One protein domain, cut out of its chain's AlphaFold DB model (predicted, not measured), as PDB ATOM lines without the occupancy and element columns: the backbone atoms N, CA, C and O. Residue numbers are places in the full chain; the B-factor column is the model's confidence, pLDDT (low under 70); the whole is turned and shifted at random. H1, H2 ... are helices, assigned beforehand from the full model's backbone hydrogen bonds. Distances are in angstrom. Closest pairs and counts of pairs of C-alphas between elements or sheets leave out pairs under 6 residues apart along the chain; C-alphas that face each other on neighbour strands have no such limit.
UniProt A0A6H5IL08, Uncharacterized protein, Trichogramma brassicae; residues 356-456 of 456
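What this domain is: This is residues 356 to 456 of the 456 residues of an uncharacterized protein of Trichogramma brassicae (UniProt A0A6H5IL08). Five helices form an up-and-down bundle, each running against the one before: H1, H4 and H6 make one layer, H2 and H5 the other, with short H3 crosswise near one end. There are 101 printed residues with six named helices, class all helix. The whole is compact: radius of gyration of the C-alphas 12.7 A, spans 36 by 30 by 17 A.

Where its parts are: H1, residues 356 to 369, begins at C-alpha (61.192, 150.328, 95.588). H2 is residues 374 to 390, 23.6 A long, H3 394 to 400, H4 403 to 416, H5 422 to 438. H6, 442 to 455, ends at C-alpha (54.201, 124.089, 94.904).

How they stand to each other: H1 touches H4, closest at C-alphas 367 and 410, 3.9 A. H5, the hub, touches four helices, among them H2, closest at C-alphas 428 and 385, 6.6 A. Every O i to N i+4 pair is within hydrogen-bond range in H3 and H4, 7 of 10 in H1.

The domain as a whole: The printed part has no cut; its links are tight. pLDDT is under 70 in 24 residues.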
ATOM      1  N   LEU A 356      62.320 151.258  95.398       82.44
ATOM      2  CA  LEU A 356      61.192 150.328  95.588       82.44
ATOM      3  C   LEU A 356      60.123 150.419  94.483       82.44
ATOM      4  O   LEU A 356      59.513 149.422  94.120       82.44
ATOM      5  N   SER A 357      59.922 151.601  93.901       82.31
ATOM      6  CA  SER A 357      58.999 151.826  92.781       82.31
ATOM      7  C   SER A 357      59.409 151.164  91.466       82.31
ATOM      8  O   SER A 357      58.565 150.979  90.599       82.31
ATOM      9  N   ALA A 358      60.688 150.843  91.300       86.06
ATOM     10  CA  ALA A 358      61.234 150.225  90.096       86.06
ATOM     11  C   ALA A 358      61.386 148.698  90.229       86.06
ATOM     12  O   ALA A 358      61.813 148.027  89.292       86.06
ATOM     13  N   VAL A 359      60.990 148.145  91.376       89.44
ATOM     14  CA  VAL A 359      60.952 146.707  91.647       89.44
ATOM     15  C   VAL A 359      59.912 145.960  90.797       89.44
ATOM     16  O   VAL A 359      60.251 144.882  90.312       89.44
ATOM     17  N   PRO A 360      58.690 146.474  90.530       89.44
ATOM     18  CA  PRO A 360      57.710 145.728  89.736       89.44
ATOM     19  C   PRO A 360      58.189 145.344  88.323       89.44
ATOM     20  O   PRO A 360      57.988 144.191  87.943       89.44
ATOM     21  N   PRO A 361      58.871 146.221  87.553       88.88
ATOM     22  CA  PRO A 361      59.507 145.827  86.294       88.88
ATOM     23  C   PRO A 361      60.539 144.707  86.426       88.88
ATOM     24  O   PRO A 361      60.594 143.823  85.575       88.88
ATOM     25  N   VAL A 362      61.344 144.733  87.492       89.50
ATOM     26  CA  VAL A 362      62.356 143.702  87.762       89.50
ATOM     27  C   VAL A 362      61.685 142.363  88.062       89.50
ATOM     28  O   VAL A 362      62.078 141.342  87.505       89.50
ATOM     29  N   LEU A 363      60.623 142.365  88.873       89.06
ATOM     30  CA  LEU A 363      59.824 141.170  89.150       89.06
ATOM     31  C   LEU A 363      59.179 140.615  87.868       89.06
ATOM     32  O   LEU A 363      59.332 139.435  87.557       89.06
ATOM     33  N   ALA A 364      58.564 141.472  87.051       87.88
ATOM     34  CA  ALA A 364      58.009 141.058  85.765       87.88
ATOM     35  C   ALA A 364      59.068 140.379  84.870       87.88
ATOM     36  O   ALA A 364      58.803 139.318  84.297       87.88
ATOM     37  N   MET A 365      60.288 140.932  84.812       87.44
ATOM     38  CA  MET A 365      61.404 140.368  84.041       87.44
ATOM     39  C   MET A 365      61.857 139.002  84.540       87.44
ATOM     40  O   MET A 365      62.168 138.139  83.723       87.44
ATOM     41  N   ILE A 366      61.872 138.783  85.854       86.25
ATOM     42  CA  ILE A 366      62.219 137.491  86.461       86.25
ATOM     43  C   ILE A 366      61.296 136.397  85.912       86.25
ATOM     44  O   ILE A 366      61.765 135.389  85.390       86.25
ATOM     45  N   SER A 367      59.978 136.620  85.934       81.88
ATOM     46  CA  SER A 367      59.017 135.626  85.430       81.88
ATOM     47  C   SER A 367      59.200 135.303  83.944       81.88
ATOM     48  O   SER A 367      58.937 134.181  83.510       81.88
ATOM     49  N   ARG A 368      59.662 136.281  83.162       81.81
ATOM     50  CA  ARG A 368      59.884 136.149  81.724       81.81
ATOM     51  C   ARG A 368      61.196 135.435  81.407       81.81
ATOM     52  O   ARG A 368      61.194 134.493  80.624       81.81
ATOM     53  N   THR A 369      62.290 135.867  82.025       82.81
ATOM     54  CA  THR A 369      63.631 135.276  81.849       82.81
ATOM     55  C   THR A 369      63.687 133.828  82.329       82.81
ATOM     56  O   THR A 369      64.484 133.045  81.829       82.81
ATOM     57  N   ALA A 370      62.764 133.417  83.207       76.12
ATOM     58  CA  ALA A 370      62.566 132.015  83.574       76.12
ATOM     59  C   ALA A 370      62.268 131.075  82.383       76.12
ATOM     60  O   ALA A 370      62.482 129.872  82.509       76.12
ATOM     61  N   ALA A 371      61.746 131.598  81.264       73.88
ATOM     62  CA  ALA A 371      61.465 130.825  80.049       73.88
ATOM     63  C   ALA A 371      62.636 130.787  79.053       73.88
ATOM     64  O   ALA A 371      62.640 129.942  78.161       73.88
ATOM     65  N   SER A 372      63.572 131.736  79.148       76.75
ATOM     66  CA  SER A 372      64.667 131.914  78.189       76.75
ATOM     67  C   SER A 372      65.986 131.397  78.766       76.75
ATOM     68  O   SER A 372      66.112 130.200  79.014       76.75
ATOM     69  N   ASP A 373      66.970 132.273  78.971       74.12
ATOM     70  CA  ASP A 373      68.271 131.939  79.534       74.12
ATOM     71  C   ASP A 373      68.306 132.262  81.036       74.12
ATOM     72  O   ASP A 373      67.970 133.355  81.502       74.12
ATOM     73  N   MET A 374      68.763 131.286  81.814       74.62
ATOM     74  CA  MET A 374      68.987 131.420  83.248       74.62
ATOM     75  C   MET A 374      70.091 132.430  83.582       74.62
ATOM     76  O   MET A 374      70.145 132.908  84.720       74.62
ATOM     77  N   ASN A 375      70.980 132.733  82.632       80.88
ATOM     78  CA  ASN A 375      72.027 133.736  82.800       80.88
ATOM     79  C   ASN A 375      71.439 135.138  83.007       80.88
ATOM     80  O   ASN A 375      71.893 135.835  83.912       80.88
ATOM     81  N   ASP A 376      70.368 135.484  82.290       79.12
ATOM     82  CA  ASP A 376      69.686 136.785  82.400       79.12
ATOM     83  C   ASP A 376      68.834 136.863  83.680       79.12
ATOM     84  O   ASP A 376      68.704 137.904  84.328       79.12
ATOM     85  N   ALA A 377      68.265 135.726  84.100       78.62
ATOM     86  CA  ALA A 377      67.451 135.651  85.312       78.62
ATOM     87  C   ALA A 377      68.289 135.781  86.596       78.62
ATOM     88  O   ALA A 377      67.803 136.292  87.610       78.62
ATOM     89  N   ARG A 378      69.542 135.302  86.584       80.94
ATOM     90  CA  ARG A 378      70.378 135.191  87.790       80.94
ATOM     91  C   ARG A 378      70.653 136.548  88.456       80.94
ATOM     92  O   ARG A 378      70.379 136.635  89.652       80.94
ATOM     93  N   PRO A 379      71.104 137.610  87.756       82.56
ATOM     94  CA  PRO A 379      71.294 138.929  88.362       82.56
ATOM     95  C   PRO A 379      70.021 139.481  89.009       82.56
ATOM     96  O   PRO A 379      70.076 140.057  90.095       82.56
ATOM     97  N   LEU A 380      68.862 139.260  88.380       85.38
ATOM     98  CA  LEU A 380      67.574 139.736  88.883       85.38
ATOM     99  C   LEU A 380      67.139 138.969  90.144       85.38
ATOM    100  O   LEU A 380      66.692 139.570  91.122       85.38
ATOM    101  N   VAL A 381      67.308 137.643  90.151       83.75
ATOM    102  CA  VAL A 381      67.027 136.780  91.311       83.75
ATOM    103  C   VAL A 381      67.968 137.085  92.478       83.75
ATOM    104  O   VAL A 381      67.513 137.160  93.625       83.75
ATOM    105  N   THR A 382      69.258 137.292  92.205       84.69
ATOM    106  CA  THR A 382      70.239 137.711  93.213       84.69
ATOM    107  C   THR A 382      69.851 139.060  93.798       84.69
ATOM    108  O   THR A 382      69.772 139.179  95.014       84.69
ATOM    109  N   PHE A 383      69.489 140.036  92.962       86.62
ATOM    110  CA  PHE A 383      69.026 141.339  93.430       86.62
ATOM    111  C   PHE A 383      67.809 141.235  94.366       86.62
ATOM    112  O   PHE A 383      67.803 141.836  95.441       86.62
ATOM    113  N   VAL A 384      66.782 140.457  94.003       86.31
ATOM    114  CA  VAL A 384      65.593 140.285  94.861       86.31
ATOM    115  C   VAL A 384      65.956 139.585  96.171       86.31
ATOM    116  O   VAL A 384      65.497 140.003  97.233       86.31
ATOM    117  N   THR A 385      66.816 138.566  96.120       84.94
ATOM    118  CA  THR A 385      67.327 137.884  97.319       84.94
ATOM    119  C   THR A 385      68.109 138.849  98.218       84.94
ATOM    120  O   THR A 385      67.881 138.890  99.428       84.94
ATOM    121  N   ASP A 386      68.970 139.690  97.652       86.56
ATOM    122  CA  ASP A 386      69.718 140.716  98.384       86.56
ATOM    123  C   ASP A 386      68.783 141.753  99.011       86.56
ATOM    124  O   ASP A 386      68.954 142.144 100.165       86.56
ATOM    125  N   LEU A 387      67.737 142.164  98.294       86.75
ATOM    126  CA  LEU A 387      66.752 143.116  98.800       86.75
ATOM    127  C   LEU A 387      65.943 142.535  99.969       86.75
ATOM    128  O   LEU A 387      65.665 143.249 100.936       86.75
ATOM    129  N   ILE A 388      65.610 141.244  99.910       84.19
ATOM    130  CA  ILE A 388      64.978 140.484 101.000       84.19
ATOM    131  C   ILE A 388      65.919 140.356 102.202       84.19
ATOM    132  O   ILE A 388      65.496 140.501 103.346       84.19
ATOM    133  N   THR A 389      67.197 140.063 101.961       83.44
ATOM    134  CA  THR A 389      68.152 139.784 103.039       83.44
ATOM    135  C   THR A 389      68.635 141.043 103.753       83.44
ATOM    136  O   THR A 389      68.800 141.007 104.973       83.44
ATOM    137  N   LYS A 390      68.822 142.150 103.022       86.81
ATOM    138  CA  LYS A 390      69.259 143.446 103.563       86.81
ATOM    139  C   LYS A 390      68.155 144.171 104.340       86.81
ATOM    140  O   LYS A 390      68.463 144.907 105.273       86.81
ATOM    141  N   ASN A 391      66.882 143.984 103.975       84.00
ATOM    142  CA  ASN A 391      65.766 144.752 104.533       84.00
ATOM    143  C   ASN A 391      64.678 143.831 105.115       84.00
ATOM    144  O   ASN A 391      63.925 143.241 104.347       84.00
ATOM    145  N   PRO A 392      64.484 143.763 106.445       78.31
ATOM    146  CA  PRO A 392      63.500 142.855 107.047       78.31
ATOM    147  C   PRO A 392      62.045 143.175 106.662       78.31
ATOM    148  O   PRO A 392      61.199 142.289 106.669       78.31
ATOM    149  N   ASN A 393      61.751 144.424 106.282       81.25
ATOM    150  CA  ASN A 393      60.412 144.855 105.860       81.25
ATOM    151  C   ASN A 393      60.162 144.686 104.353       81.25
ATOM    152  O   ASN A 393      59.029 144.838 103.893       81.25
ATOM    153  N   SER A 394      61.199 144.395 103.564       83.50
ATOM    154  CA  SER A 394      61.054 144.291 102.115       83.50
ATOM    155  C   SER A 394      60.228 143.100 101.625       83.50
ATOM    156  O   SER A 394      59.597 143.277 100.585       83.50
ATOM    157  N   PRO A 395      60.128 141.940 102.315       80.25
ATOM    158  CA  PRO A 395      59.267 140.850 101.866       80.25
ATOM    159  C   PRO A 395      57.813 141.298 101.745       80.25
ATOM    160  O   PRO A 395      57.187 141.049 100.721       80.25
ATOM    161  N   HIS A 396      57.293 142.030 102.735       80.50
ATOM    162  CA  HIS A 396      55.934 142.568 102.685       80.50
ATOM    163  C   HIS A 396      55.748 143.500 101.483       80.50
ATOM    164  O   HIS A 396      54.822 143.324 100.694       80.50
ATOM    165  N   THR A 397      56.664 144.453 101.290       83.38
ATOM    166  CA  THR A 397      56.607 145.371 100.144       83.38
ATOM    167  C   THR A 397      56.705 144.630  98.813       83.38
ATOM    168  O   THR A 397      55.972 144.952  97.888       83.38
ATOM    169  N   LEU A 398      57.575 143.626  98.702       84.38
ATOM    170  CA  LEU A 398      57.731 142.815  97.497       84.38
ATOM    171  C   LEU A 398      56.477 142.003  97.181       84.38
ATOM    172  O   LEU A 398      56.085 141.907  96.020       84.38
ATOM    173  N   LEU A 399      55.828 141.454  98.205       80.75
ATOM    174  CA  LEU A 399      54.540 140.782  98.063       80.75
ATOM    175  C   LEU A 399      53.473 141.755  97.553       80.75
ATOM    176  O   LEU A 399      52.766 141.426  96.608       80.75
ATOM    177  N   GLU A 400      53.425 142.979  98.083       79.75
ATOM    178  CA  GLU A 400      52.563 144.048  97.556       79.75
ATOM    179  C   GLU A 400      52.947 144.513  96.138       79.75
ATOM    180  O   GLU A 400      52.127 145.126  95.456       79.75
ATOM    181  N   GLN A 401      54.178 144.261  95.681       82.75
ATOM    182  CA  GLN A 401      54.632 144.557  94.314       82.75
ATOM    183  C   GLN A 401      54.446 143.377  93.335       82.75
ATOM    184  O   GLN A 401      54.871 143.472  92.181       82.75
ATOM    185  N   GLY A 402      53.821 142.278  93.764       78.94
ATOM    186  CA  GLY A 402      53.491 141.148  92.891       78.94
ATOM    187  C   GLY A 402      54.511 139.999  92.885       78.94
ATOM    188  O   GLY A 402      54.603 139.239  91.919       78.94
ATOM    189  N   LEU A 403      55.333 139.857  93.933       83.62
ATOM    190  CA  LEU A 403      56.340 138.786  94.006       83.62
ATOM    191  C   LEU A 403      55.729 137.384  93.817       83.62
ATOM    192  O   LEU A 403      56.333 136.538  93.162       83.62
ATOM    193  N   MET A 404      54.526 137.139  94.343       76.44
ATOM    194  CA  MET A 404      53.851 135.839  94.222       76.44
ATOM    195  C   MET A 404      53.418 135.539  92.788       76.44
ATOM    196  O   MET A 404      53.565 134.416  92.314       76.44
ATOM    197  N   GLU A 405      52.908 136.547  92.093       75.75
ATOM    198  CA  GLU A 405      52.495 136.516  90.697       75.75
ATOM    199  C   GLU A 405      53.703 136.219  89.810       75.75
ATOM    200  O   GLU A 405      53.638 135.351  88.938       75.75
ATOM    201  N   THR A 406      54.829 136.878  90.091       83.56
ATOM    202  CA  THR A 406      56.106 136.629  89.416       83.56
ATOM    203  C   THR A 406      56.597 135.205  89.625       83.56
ATOM    204  O   THR A 406      56.989 134.550  88.660       83.56
ATOM    205  N   LEU A 407      56.551 134.702  90.860       80.94
ATOM    206  CA  LEU A 407      56.940 133.327  91.170       80.94
ATOM    207  C   LEU A 407      56.041 132.313  90.463       80.94
ATOM    208  O   LEU A 407      56.545 131.402  89.813       80.94
ATOM    209  N   GLY A 408      54.721 132.481  90.560       76.25
ATOM    210  CA  GLY A 408      53.756 131.590  89.921       76.25
ATOM    211  C   GLY A 408      53.940 131.555  88.407       76.25
ATOM    212  O   GLY A 408      54.068 130.480  87.824       76.25
ATOM    213  N   ARG A 409      54.037 132.729  87.770       78.25
ATOM    214  CA  ARG A 409      54.252 132.839  86.322       78.25
ATOM    215  C   ARG A 409      55.621 132.286  85.912       78.25
ATOM    216  O   ARG A 409      55.693 131.555  84.933       78.25
ATOM    217  N   GLY A 410      56.674 132.539  86.691       78.75
ATOM    218  CA  GLY A 410      58.009 131.979  86.462       78.75
ATOM    219  C   GLY A 410      58.040 130.449  86.530       78.75
ATOM    220  O   GLY A 410      58.646 129.815  85.673       78.75
ATOM    221  N   ILE A 411      57.336 129.839  87.491       77.88
ATOM    222  CA  ILE A 411      57.224 128.374  87.605       77.88
ATOM    223  C   ILE A 411      56.485 127.786  86.400       77.88
ATOM    224  O   ILE A 411      56.957 126.808  85.824       77.88
ATOM    225  N   VAL A 412      55.349 128.375  86.011       78.56
ATOM    226  CA  VAL A 412      54.570 127.926  84.841       78.56
ATOM    227  C   VAL A 412      55.408 128.033  83.562       78.56
ATOM    228  O   VAL A 412      55.468 127.085  82.781       78.56
ATOM    229  N   ASN A 413      56.112 129.150  83.386       77.50
ATOM    230  CA  ASN A 413      56.980 129.401  82.238       77.50
ATOM    231  C   ASN A 413      58.169 128.426  82.171       77.50
ATOM    232  O   ASN A 413      58.461 127.877  81.105       77.50
ATOM    233  N   ALA A 414      58.827 128.167  83.305       75.38
ATOM    234  CA  ALA A 414      59.920 127.202  83.394       75.38
ATOM    235  C   ALA A 414      59.438 125.770  83.106       75.38
ATOM    236  O   ALA A 414      60.104 125.028  82.387       75.38
ATOM    237  N   ALA A 415      58.254 125.402  83.613       76.88
ATOM    238  CA  ALA A 415      57.647 124.097  83.364       76.88
ATOM    239  C   ALA A 415      57.320 123.883  81.877       76.88
ATOM    240  O   ALA A 415      57.541 122.792  81.358       76.88
ATOM    241  N   TYR A 416      56.837 124.921  81.188       77.62
ATOM    242  CA  TYR A 416      56.540 124.848  79.755       77.62
ATOM    243  C   TYR A 416      57.805 124.700  78.899       77.62
ATOM    244  O   TYR A 416      57.808 123.976  77.908       77.62
ATOM    245  N   SER A 417      58.892 125.354  79.304       75.31
ATOM    246  CA  SER A 417      60.134 125.422  78.526       75.31
ATOM    247  C   SER A 417      61.041 124.194  78.713       75.31
ATOM    248  O   SER A 417      62.104 124.112  78.106       75.31
ATOM    249  N   GLY A 418      60.652 123.234  79.562       70.38
ATOM    250  CA  GLY A 418      61.434 122.021  79.832       70.38
ATOM    251  C   GLY A 418      62.739 122.266  80.602       70.38
ATOM    252  O   GLY A 418      63.527 121.337  80.781       70.38
ATOM    253  N   PHE A 419      62.976 123.493  81.077       64.12
ATOM    254  CA  PHE A 419      64.145 123.818  81.884       64.12
ATOM    255  C   PHE A 419      64.024 123.212  83.283       64.12
ATOM    256  O   PHE A 419      62.942 123.116  83.866       64.12
ATOM    257  N   SER A 420      65.171 122.815  83.845       55.59
ATOM    258  CA  SER A 420      65.247 122.338  85.223       55.59
ATOM    259  C   SER A 420      64.729 123.433  86.151       55.59
ATOM    260  O   SER A 420      65.394 124.437  86.394       55.59
ATOM    261  N   VAL A 421      63.541 123.206  86.712       62.50
ATOM    262  CA  VAL A 421      62.823 124.083  87.652       62.50
ATOM    263  C   VAL A 421      63.636 124.386  88.933       62.50
ATOM    264  O   VAL A 421      63.170 125.086  89.829       62.50
ATOM    265  N   SER A 422      64.853 123.847  89.051       62.41
ATOM    266  CA  SER A 422      65.707 123.852  90.236       62.41
ATOM    267  C   SER A 422      66.041 125.254  90.749       62.41
ATOM    268  O   SER A 422      65.840 125.503  91.934       62.41
ATOM    269  N   LEU A 423      66.470 126.196  89.905       62.12
ATOM    270  CA  LEU A 423      67.008 127.479  90.389       62.12
ATOM    271  C   LEU A 423      65.913 128.401  90.955       62.12
ATOM    272  O   LEU A 423      66.052 128.917  92.066       62.12
ATOM    273  N   PHE A 424      64.776 128.513  90.259       62.84
ATOM    274  CA  PHE A 424      63.597 129.240  90.754       62.84
ATOM    275  C   PHE A 424      62.974 128.578  91.985       62.84
ATOM    276  O   PHE A 424      62.627 129.267  92.947       62.84
ATOM    277  N   ARG A 425      62.848 127.240  91.974       64.12
ATOM    278  CA  ARG A 425      62.246 126.502  93.093       64.12
ATOM    279  C   ARG A 425      63.095 126.466  94.345       64.12
ATOM    280  O   ARG A 425      62.527 126.400  95.426       64.12
ATOM    281  N   HIS A 426      64.417 126.476  94.219       66.94
ATOM    282  CA  HIS A 426      65.274 126.214  95.370       66.94
ATOM    283  C   HIS A 426      65.928 127.477  95.900       66.94
ATOM    284  O   HIS A 426      66.001 127.621  97.104       66.94
ATOM    285  N   VAL A 427      66.369 128.425  95.071       72.19
ATOM    286  CA  VAL A 427      67.098 129.586  95.612       72.19
ATOM    287  C   VAL A 427      66.129 130.673  96.055       72.19
ATOM    288  O   VAL A 427      66.106 131.041  97.228       72.19
ATOM    289  N   LEU A 428      65.288 131.156  95.140       72.44
ATOM    290  CA  LEU A 428      64.396 132.282  95.418       72.44
ATOM    291  C   LEU A 428      63.273 131.872  96.381       72.44
ATOM    292  O   LEU A 428      63.029 132.548  97.374       72.44
ATOM    293  N   LEU A 429      62.631 130.731  96.127       71.31
ATOM    294  CA  LEU A 429      61.539 130.224  96.957       71.31
ATOM    295  C   LEU A 429      61.980 129.823  98.367       71.31
ATOM    296  O   LEU A 429      61.268 130.151  99.311       71.31
ATOM    297  N   VAL A 430      63.143 129.185  98.540       74.75
ATOM    298  CA  VAL A 430      63.666 128.878  99.887       74.75
ATOM    299  C   VAL A 430      64.117 130.152 100.590       74.75
ATOM    300  O   VAL A 430      63.839 130.303 101.773       74.75
ATOM    301  N   SER A 431      64.734 131.101  99.880       75.56
ATOM    302  CA  SER A 431      65.126 132.386 100.476       75.56
ATOM    303  C   SER A 431      63.910 133.193 100.938       75.56
ATOM    304  O   SER A 431      63.908 133.728 102.045       75.56
ATOM    305  N   ILE A 432      62.847 133.236 100.127       71.00
ATOM    306  CA  ILE A 432      61.580 133.885 100.482       71.00
ATOM    307  C   ILE A 432      60.904 133.137 101.629       71.00
ATOM    308  O   ILE A 432      60.524 133.761 102.612       71.00
ATOM    309  N   ALA A 433      60.768 131.812 101.532       71.75
ATOM    310  CA  ALA A 433      60.123 131.007 102.564       71.75
ATOM    311  C   ALA A 433      60.859 131.117 103.903       71.75
ATOM    312  O   ALA A 433      60.214 131.373 104.913       71.75
ATOM    313  N   GLY A 434      62.191 131.013 103.913       75.31
ATOM    314  CA  GLY A 434      63.007 131.189 105.115       75.31
ATOM    315  C   GLY A 434      62.761 132.548 105.768       75.31
ATOM    316  O   GLY A 434      62.443 132.625 106.947       75.31
ATOM    317  N   ARG A 435      62.762 133.622 104.977       72.06
ATOM    318  CA  ARG A 435      62.565 134.985 105.491       72.06
ATOM    319  C   ARG A 435      61.132 135.272 105.942       72.06
ATOM    320  O   ARG A 435      60.935 136.015 106.899       72.06
ATOM    321  N   LEU A 436      60.133 134.672 105.292       66.19
ATOM    322  CA  LEU A 436      58.740 134.729 105.746       66.19
ATOM    323  C   LEU A 436      58.530 133.953 107.054       66.19
ATOM    324  O   LEU A 436      57.702 134.361 107.868       66.19
ATOM    325  N   LEU A 437      59.271 132.862 107.257       70.69
ATOM    326  CA  LEU A 437      59.249 132.079 108.493       70.69
ATOM    327  C   LEU A 437      59.987 132.784 109.642       70.69
ATOM    328  O   LEU A 437      59.547 132.674 110.784       70.69
ATOM    329  N   ASP A 438      61.038 133.552 109.345       71.81
ATOM    330  CA  ASP A 438      61.801 134.326 110.338       71.81
ATOM    331  C   ASP A 438      61.016 135.520 110.915       71.81
ATOM    332  O   ASP A 438      61.312 135.987 112.015       71.81
ATOM    333  N   SER A 439      59.997 136.015 110.202       60.59
ATOM    334  CA  SER A 439      59.126 137.110 110.652       60.59
ATOM    335  C   SER A 439      57.648 136.684 110.651       60.59
ATOM    336  O   SER A 439      56.863 137.162 109.817       60.59
ATOM    337  N   PRO A 440      57.225 135.801 111.580       57.47
ATOM    338  CA  PRO A 440      55.881 135.237 111.593       57.47
ATOM    339  C   PRO A 440      54.836 136.305 111.950       57.47
ATOM    340  O   PRO A 440      54.519 136.558 113.109       57.47
ATOM    341  N   GLY A 441      54.277 136.935 110.919       68.25
ATOM    342  CA  GLY A 441      53.055 137.732 110.997       68.25
ATOM    343  C   GLY A 441      51.862 136.944 110.459       68.25
ATOM    344  O   GLY A 441      52.021 136.087 109.587       68.25
ATOM    345  N   SER A 442      50.649 137.257 110.924       58.22
ATOM    346  CA  SER A 442      49.412 136.604 110.453       58.22
ATOM    347  C   SER A 442      49.248 136.672 108.927       58.22
ATOM    348  O   SER A 442      48.789 135.715 108.307       58.22
ATOM    349  N   GLN A 443      49.692 137.770 108.310       63.69
ATOM    350  CA  GLN A 443      49.689 137.955 106.857       63.69
ATOM    351  C   GLN A 443      50.791 137.142 106.153       63.69
ATOM    352  O   GLN A 443      50.522 136.515 105.128       63.69
ATOM    353  N   HIS A 444      51.997 137.065 106.724       63.25
ATOM    354  CA  HIS A 444      53.113 136.286 106.167       63.25
ATOM    355  C   HIS A 444      52.800 134.786 106.136       63.25
ATOM    356  O   HIS A 444      53.053 134.121 105.135       63.25
ATOM    357  N   MET A 445      52.145 134.260 107.176       69.06
ATOM    358  CA  MET A 445      51.746 132.850 107.211       69.06
ATOM    359  C   MET A 445      50.685 132.503 106.160       69.06
ATOM    360  O   MET A 445      50.741 131.423 105.577       69.06
ATOM    361  N   GLN A 446      49.758 133.415 105.836       69.31
ATOM    362  CA  GLN A 446      48.832 133.194 104.716       69.31
ATOM    363  C   GLN A 446      49.559 133.134 103.370       69.31
ATOM    364  O   GLN A 446      49.174 132.354 102.499       69.31
ATOM    365  N   VAL A 447      50.615 133.930 103.195       63.94
ATOM    366  CA  VAL A 447      51.450 133.907 101.988       63.94
ATOM    367  C   VAL A 447      52.223 132.597 101.891       63.94
ATOM    368  O   VAL A 447      52.188 131.972 100.836       63.94
ATOM    369  N   VAL A 448      52.831 132.126 102.984       67.75
ATOM    370  CA  VAL A 448      53.506 130.816 103.033       67.75
ATOM    371  C   VAL A 448      52.534 129.682 102.688       67.75
ATOM    372  O   VAL A 448      52.866 128.813 101.886       67.75
ATOM    373  N   VAL A 449      51.300 129.717 103.206       72.44
ATOM    374  CA  VAL A 449      50.258 128.732 102.861       72.44
ATOM    375  C   VAL A 449      49.876 128.802 101.377       72.44
ATOM    376  O   VAL A 449      49.711 127.762 100.738       72.44
ATOM    377  N   LYS A 450      49.752 130.004 100.798       65.44
ATOM    378  CA  LYS A 450      49.503 130.173  99.354       65.44
ATOM    379  C   LYS A 450      50.665 129.629  98.518       65.44
ATOM    380  O   LYS A 450      50.424 128.907  97.559       65.44
ATOM    381  N   LEU A 451      51.902 129.924  98.909       65.88
ATOM    382  CA  LEU A 451      53.125 129.446  98.261       65.88
ATOM    383  C   LEU A 451      53.199 127.910  98.293       65.88
ATOM    384  O   LEU A 451      53.428 127.277  97.268       65.88
ATOM    385  N   HIS A 452      52.897 127.307  99.446       71.31
ATOM    386  CA  HIS A 452      52.815 125.857  99.616       71.31
ATOM    387  C   HIS A 452      51.749 125.210  98.714       71.31
ATOM    388  O   HIS A 452      51.975 124.118  98.202       71.31
ATOM    389  N   ARG A 453      50.596 125.863  98.503       71.06
ATOM    390  CA  ARG A 453      49.541 125.386  97.584       71.06
ATOM    391  C   ARG A 453      49.893 125.521  96.102       71.06
ATOM    392  O   ARG A 453      49.266 124.862  95.294       71.06
ATOM    393  N   ILE A 454      50.814 126.411  95.736       62.22
ATOM    394  CA  ILE A 454      51.285 126.537  94.345       62.22
ATOM    395  C   ILE A 454      52.341 125.461  94.042       62.22
ATOM    396  O   ILE A 454      52.507 125.055  92.895       62.22
ATOM    397  N   LEU A 455      53.084 125.022  95.062       62.97
ATOM    398  CA  LEU A 455      54.201 124.089  94.904       62.97
ATOM    399  C   LEU A 455      53.813 122.607  94.943       62.97
ATOM    400  O   LEU A 455      54.537 121.811  94.339       62.97
ATOM    401  N   ASN A 456      52.720 122.266  95.629       64.31
ATOM    402  CA  ASN A 456      52.137 120.921  95.705       64.31
ATOM    403  C   ASN A 456      50.863 120.852  94.879       64.31
ATOM    404  O   ASN A 456      50.666 119.811  94.216       64.31
TER     405      ASN A 456